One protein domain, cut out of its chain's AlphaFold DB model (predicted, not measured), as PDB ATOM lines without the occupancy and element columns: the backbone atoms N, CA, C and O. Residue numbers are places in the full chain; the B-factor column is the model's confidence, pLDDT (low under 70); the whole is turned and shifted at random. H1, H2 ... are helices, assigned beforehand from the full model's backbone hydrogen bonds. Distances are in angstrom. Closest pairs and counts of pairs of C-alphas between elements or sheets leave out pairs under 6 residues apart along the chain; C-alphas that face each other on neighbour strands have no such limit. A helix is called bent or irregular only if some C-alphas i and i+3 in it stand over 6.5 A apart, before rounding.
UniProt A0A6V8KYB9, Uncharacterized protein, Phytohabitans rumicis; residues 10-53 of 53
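This is residues 10 to 53 of the 53 residues of an uncharacterized protein of Phytohabitans rumicis (UniProt A0A6V8KYB9). The longest helix, H3, and the shorter H2 follow each other nearly end to end as one long, slightly stepped arm, and at the far end of H2 a stretch of backbone turns aside to the short helix H1, giving the whole the outline of an open L. No part folds back on another, and there is no core. The printed part has 44 residues with three named helices, in the order H1, H2, H3 along the chain, and no named strand; its class is all helix. It is extended, with a radius of gyration of the C-alphas of 17.7 A, and its C-alphas span 53 by 23 by 10 A.

H3 is the longest helix, residues 37 to 52, 22.7 A from first to last C-alpha. C-alpha 37 is at (18.135, -23.982, -5.566) and C-alpha 52 at (0.395, -20.995, 8.261), with x falling and z rising from the one to the other. H2 is residues 24 to 35, 15.9 A long; from C-alpha 24 at (24.719, -24.926, -24.613) to C-alpha 35, x again falls and z rises. H1 is residues 10 to 16, 10.1 A long, and begins with C-alpha 10 at (14.676, -43.704, -34.589); from there to C-alpha 16 both x and y rise.

H3 touches no helix. H3 and H2 meet only through their link, a tight one of 1 residue, Asp 36. H2 and H1 are apart, with no C-alpha of the one within 8 A of the other, and a short link of 7 residues, 17 to 23, joins them. H1 and H3 are apart too. In H1, H2 and H3 every O i to N i+4 pair is within hydrogen-bond range. No helix is bent or irregular.

The outline is a rod, and the two C-alphas farthest apart, those of Ala 17 and Arg 53, are 53.0 A apart. The first and last printed C-alphas, those of Glu 10 and Arg 53, are 52.2 A apart. Residues 10 to 53, of which 10 to 16 belong to H1, 24 to 35 to H2 and 37 to 52 to H3, stand free, with no C-alpha 8 or more residues away along the chain within 10 A. The printed part has no cut and no long link, and it ends at residue 53, the chain's last residue. The mean pLDDT of the printed part is 94.4, and the model's confidence is under 70 at one residue, Arg 53.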
ATOM      1  N   GLU A  10      14.264 -44.194 -33.270       98.00
ATOM      2  CA  GLU A  10      14.676 -43.704 -34.589       98.00
ATOM      3  C   GLU A  10      14.700 -42.172 -34.618       98.00
ATOM      4  O   GLU A  10      15.644 -41.561 -35.125       98.00
ATOM      5  N   GLN A  11      13.696 -41.538 -34.004       97.75
ATOM      6  CA  GLN A  11      13.658 -40.087 -33.843       97.75
ATOM      7  C   GLN A  11      14.788 -39.586 -32.932       97.75
ATOM      8  O   GLN A  11      15.392 -38.551 -33.226       97.75
ATOM      9  N   ALA A  12      15.115 -40.314 -31.858       96.56
ATOM     10  CA  ALA A  12      16.242 -39.981 -30.989       96.56
ATOM     11  C   ALA A  12      17.577 -40.054 -31.744       96.56
ATOM     12  O   ALA A  12      18.377 -39.122 -31.658       96.56
ATOM     13  N   VAL A  13      17.790 -41.099 -32.552       97.44
ATOM     14  CA  VAL A  13      18.979 -41.243 -33.409       97.44
ATOM     15  C   VAL A  13      19.077 -40.078 -34.398       97.44
ATOM     16  O   VAL A  13      20.133 -39.453 -34.510       97.44
ATOM     17  N   ALA A  14      17.975 -39.703 -35.052       96.62
ATOM     18  CA  ALA A  14      17.949 -38.539 -35.940       96.62
ATOM     19  C   ALA A  14      18.239 -37.218 -35.197       96.62
ATOM     20  O   ALA A  14      18.894 -36.319 -35.734       96.62
ATOM     21  N   ALA A  15      17.790 -37.086 -33.945       96.44
ATOM     22  CA  ALA A  15      18.061 -35.918 -33.113       96.44
ATOM     23  C   ALA A  15      19.541 -35.805 -32.708       96.44
ATOM     24  O   ALA A  15      20.034 -34.683 -32.574       96.44
ATOM     25  N   VAL A  16      20.279 -36.919 -32.584       96.12
ATOM     26  CA  VAL A  16      21.727 -36.902 -32.291       96.12
ATOM     27  C   VAL A  16      22.495 -36.119 -33.355       96.12
ATOM     28  O   VAL A  16      23.294 -35.246 -33.013       96.12
ATOM     29  N   ALA A  17      22.191 -36.334 -34.639       95.75
ATOM     30  CA  ALA A  17      22.815 -35.593 -35.741       95.75
ATOM     31  C   ALA A  17      22.572 -34.070 -35.656       95.75
ATOM     32  O   ALA A  17      23.324 -33.269 -36.206       95.75
ATOM     33  N   ARG A  18      21.528 -33.660 -34.931       94.94
ATOM     34  CA  ARG A  18      21.087 -32.271 -34.762       94.94
ATOM     35  C   ARG A  18      21.582 -31.627 -33.464       94.94
ATOM     36  O   ARG A  18      21.348 -30.435 -33.264       94.94
ATOM     37  N   VAL A  19      22.275 -32.365 -32.594       93.50
ATOM     38  CA  VAL A  19      22.740 -31.884 -31.276       93.50
ATOM     39  C   VAL A  19      23.622 -30.641 -31.383       93.50
ATOM     40  O   VAL A  19      23.548 -29.774 -30.514       93.50
ATOM     41  N   ALA A  20      24.408 -30.506 -32.454       93.12
ATOM     42  CA  ALA A  20      25.265 -29.339 -32.679       93.12
ATOM     43  C   ALA A  20      24.486 -28.012 -32.789       93.12
ATOM     44  O   ALA A  20      25.050 -26.954 -32.533       93.12
ATOM     45  N   MET A  21      23.189 -28.055 -33.114       94.94
ATOM     46  CA  MET A  21      22.333 -26.864 -33.174       94.94
ATOM     47  C   MET A  21      21.854 -26.383 -31.796       94.94
ATOM     48  O   MET A  21      21.205 -25.342 -31.696       94.94
ATOM     49  N   ILE A  22      22.112 -27.142 -30.728       95.44
ATOM     50  CA  ILE A  22      21.707 -26.763 -29.375       95.44
ATOM     51  C   ILE A  22      22.702 -25.746 -28.816       95.44
ATOM     52  O   ILE A  22      23.873 -26.051 -28.587       95.44
ATOM     53  N   ASP A  23      22.202 -24.554 -28.494       95.44
ATOM     54  CA  ASP A  23      22.959 -23.559 -27.739       95.44
ATOM     55  C   ASP A  23      23.134 -24.002 -26.276       95.44
ATOM     56  O   ASP A  23      22.228 -23.907 -25.440       95.44
ATOM     57  N   ARG A  24      24.347 -24.460 -25.955       95.00
ATOM     58  CA  ARG A  24      24.719 -24.926 -24.613       95.00
ATOM     59  C   ARG A  24      24.670 -23.814 -23.563       95.00
ATOM     60  O   ARG A  24      24.334 -24.092 -22.407       95.00
ATOM     61  N   ALA A  25      24.983 -22.572 -23.930       95.81
ATOM     62  CA  ALA A  25      24.930 -21.439 -23.008       95.81
ATOM     63  C   ALA A  25      23.474 -21.061 -22.698       95.81
ATOM     64  O   ALA A  25      23.114 -20.865 -21.531       95.81
ATOM     65  N   GLY A  26      22.614 -21.064 -23.716       96.06
ATOM     66  CA  GLY A  26      21.170 -20.901 -23.576       96.06
ATOM     67  C   GLY A  26      20.532 -21.980 -22.697       96.06
ATOM     68  O   GLY A  26      19.736 -21.656 -21.812       96.06
ATOM     69  N   CYS A  27      20.925 -23.250 -22.861       96.31
ATOM     70  CA  CYS A  27      20.499 -24.340 -21.974       96.31
ATOM     71  C   CYS A  27      20.874 -24.075 -20.514       96.31
ATOM     72  O   CYS A  27      20.013 -24.144 -19.636       96.31
ATOM     73  N   ARG A  28      22.139 -23.718 -20.249       95.25
ATOM     74  CA  ARG A  28      22.626 -23.418 -18.891       95.25
ATOM     75  C   ARG A  28      21.873 -22.247 -18.261       95.25
ATOM     76  O   ARG A  28      21.505 -22.311 -17.090       95.25
ATOM     77  N   THR A  29      21.633 -21.193 -19.033       95.25
ATOM     78  CA  THR A  29      20.909 -20.004 -18.568       95.25
ATOM     79  C   THR A  29      19.471 -20.351 -18.196       95.25
ATOM     80  O   THR A  29      19.029 -20.035 -17.092       95.25
ATOM     81  N   ARG A  30      18.757 -21.083 -19.061       94.69
ATOM     82  CA  ARG A  30      17.386 -21.531 -18.775       94.69
ATOM     83  C   ARG A  30      17.315 -22.482 -17.584       94.69
ATOM     84  O   ARG A  30      16.375 -22.380 -16.799       94.69
ATOM     85  N   ALA A  31      18.294 -23.375 -17.430       94.56
ATOM     86  CA  ALA A  31      18.360 -24.278 -16.286       94.56
ATOM     87  C   ALA A  31      18.478 -23.498 -14.971       94.56
ATOM     88  O   ALA A  31      17.692 -23.732 -14.061       94.56
ATOM     89  N   ARG A  32      19.372 -22.505 -14.899       93.75
ATOM     90  CA  ARG A  32      19.496 -21.627 -13.723       93.75
ATOM     91  C   ARG A  32      18.217 -20.834 -13.454       93.75
ATOM     92  O   ARG A  32      17.756 -20.779 -12.330       93.75
ATOM     93  N   GLN A  33      17.580 -20.276 -14.479       91.75
ATOM     94  CA  GLN A  33      16.346 -19.505 -14.280       91.75
ATOM     95  C   GLN A  33      15.192 -20.335 -13.696       91.75
ATOM     96  O   GLN A  33      14.352 -19.796 -12.979       91.75
ATOM     97  N   ARG A  34      15.114 -21.634 -14.015       90.44
ATOM     98  CA  ARG A  34      13.969 -22.481 -13.636       90.44
ATOM     99  C   ARG A  34      14.262 -23.429 -12.481       90.44
ATOM    100  O   ARG A  34      13.355 -23.700 -11.707       90.44
ATOM    101  N   PHE A  35      15.490 -23.907 -12.348       91.31
ATOM    102  CA  PHE A  35      15.857 -24.984 -11.424       91.31
ATOM    103  C   PHE A  35      16.959 -24.577 -10.441       91.31
ATOM    104  O   PHE A  35      17.634 -25.434  -9.880       91.31
ATOM    105  N   ASP A  36      17.173 -23.275 -10.239       93.56
ATOM    106  CA  ASP A  36      18.080 -22.796  -9.201       93.56
ATOM    107  C   ASP A  36      17.554 -23.117  -7.791       93.56
ATOM    108  O   ASP A  36      16.363 -22.969  -7.492       93.56
ATOM    109  N   ALA A  37      18.464 -23.558  -6.920       93.62
ATOM    110  CA  ALA A  37      18.135 -23.982  -5.566       93.62
ATOM    111  C   ALA A  37      17.639 -22.820  -4.692       93.62
ATOM    112  O   ALA A  37      16.699 -23.002  -3.919       93.62
ATOM    113  N   ALA A  38      18.209 -21.617  -4.831       92.94
ATOM    114  CA  ALA A  38      17.772 -20.452  -4.064       92.94
ATOM    115  C   ALA A  38      16.361 -20.014  -4.482       92.94
ATOM    116  O   ALA A  38      15.534 -19.686  -3.623       92.94
ATOM    117  N   ARG A  39      16.047 -20.088  -5.785       91.25
ATOM    118  CA  ARG A  39      14.674 -19.908  -6.283       91.25
ATOM    119  C   ARG A  39      13.729 -20.943  -5.667       91.25
ATOM    120  O   ARG A  39      12.690 -20.565  -5.132       91.25
ATOM    121  N   MET A  40      14.095 -22.224  -5.717       94.19
ATOM    122  CA  MET A  40      13.278 -23.314  -5.177       94.19
ATOM    123  C   MET A  40      12.967 -23.111  -3.687       94.19
ATOM    124  O   MET A  40      11.809 -23.190  -3.286       94.19
ATOM    125  N   VAL A  41      13.978 -22.798  -2.871       96.12
ATOM    126  CA  VAL A  41      13.810 -22.538  -1.430       96.12
ATOM    127  C   VAL A  41      12.890 -21.344  -1.190       96.12
ATOM    128  O   VAL A  41      11.986 -21.421  -0.361       96.12
ATOM    129  N   THR A  42      13.077 -20.255  -1.939       94.69
ATOM    130  CA  THR A  42      12.227 -19.061  -1.833       94.69
ATOM    131  C   THR A  42      10.761 -19.385  -2.132       94.69
ATOM    132  O   THR A  42       9.872 -18.945  -1.397       94.69
ATOM    133  N   ASP A  43      10.508 -20.186  -3.171       93.69
ATOM    134  CA  ASP A  43       9.166 -20.632  -3.551       93.69
ATOM    135  C   ASP A  43       8.534 -21.533  -2.474       93.69
ATOM    136  O   ASP A  43       7.377 -21.317  -2.109       93.69
ATOM    137  N   TYR A  44       9.290 -22.472  -1.893       95.12
ATOM    138  CA  TYR A  44       8.805 -23.297  -0.777       95.12
ATOM    139  C   TYR A  44       8.480 -22.470   0.469       95.12
ATOM    140  O   TYR A  44       7.407 -22.626   1.046       95.12
ATOM    141  N   LEU A  45       9.366 -21.552   0.865       96.50
ATOM    142  CA  LEU A  45       9.136 -20.683   2.022       96.50
ATOM    143  C   LEU A  45       7.903 -19.796   1.839       96.50
ATOM    144  O   LEU A  45       7.192 -19.532   2.805       96.50
ATOM    145  N   ARG A  46       7.632 -19.333   0.612       96.38
ATOM    146  CA  ARG A  46       6.394 -18.611   0.294       96.38
ATOM    147  C   ARG A  46       5.169 -19.490   0.545       96.38
ATOM    148  O   ARG A  46       4.303 -19.066   1.293       96.38
ATOM    149  N   ILE A  47       5.151 -20.713   0.013       96.62
ATOM    150  CA  ILE A  47       4.050 -21.661   0.237       96.62
ATOM    151  C   ILE A  47       3.860 -21.941   1.734       96.62
ATOM    152  O   ILE A  47       2.736 -21.909   2.221       96.62
ATOM    153  N   TYR A  48       4.937 -22.165   2.490       96.56
ATOM    154  CA  TYR A  48       4.835 -22.404   3.934       96.56
ATOM    155  C   TYR A  48       4.279 -21.202   4.702       96.56
ATOM    156  O   TYR A  48       3.471 -21.390   5.606       96.56
ATOM    157  N   ARG A  49       4.660 -19.973   4.333       95.94
ATOM    158  CA  ARG A  49       4.070 -18.760   4.922       95.94
ATOM    159  C   ARG A  49       2.584 -18.627   4.602       95.94
ATOM    160  O   ARG A  49       1.830 -18.235   5.483       95.94
ATOM    161  N   ASP A  50       2.180 -18.964   3.380       96.06
ATOM    162  CA  ASP A  50       0.780 -18.890   2.954       96.06
ATOM    163  C   ASP A  50      -0.090 -19.950   3.656       96.06
ATOM    164  O   ASP A  50      -1.250 -19.684   3.939       96.06
ATOM    165  N   LEU A  51       0.466 -21.127   3.969       95.56
ATOM    166  CA  LEU A  51      -0.248 -22.218   4.653       95.56
ATOM    167  C   LEU A  51      -0.452 -21.997   6.158       95.56
ATOM    168  O   LEU A  51      -1.367 -22.577   6.733       95.56
ATOM    169  N   ILE A  52       0.438 -21.242   6.807       94.75
ATOM    170  CA  ILE A  52       0.395 -20.995   8.261       94.75
ATOM    171  C   ILE A  52      -0.423 -19.732   8.595       94.75
ATOM    172  O   ILE A  52      -0.723 -19.478   9.761       94.75
ATOM    173  N   ARG A  53      -0.783 -18.938   7.583       69.94
ATOM    174  CA  ARG A  53      -1.658 -17.772   7.715       69.94
ATOM    175  C   ARG A  53      -3.127 -18.179   7.766       69.94
ATOM    176  O   ARG A  53      -3.854 -17.521   8.542       69.94
TER     177      ARG A  53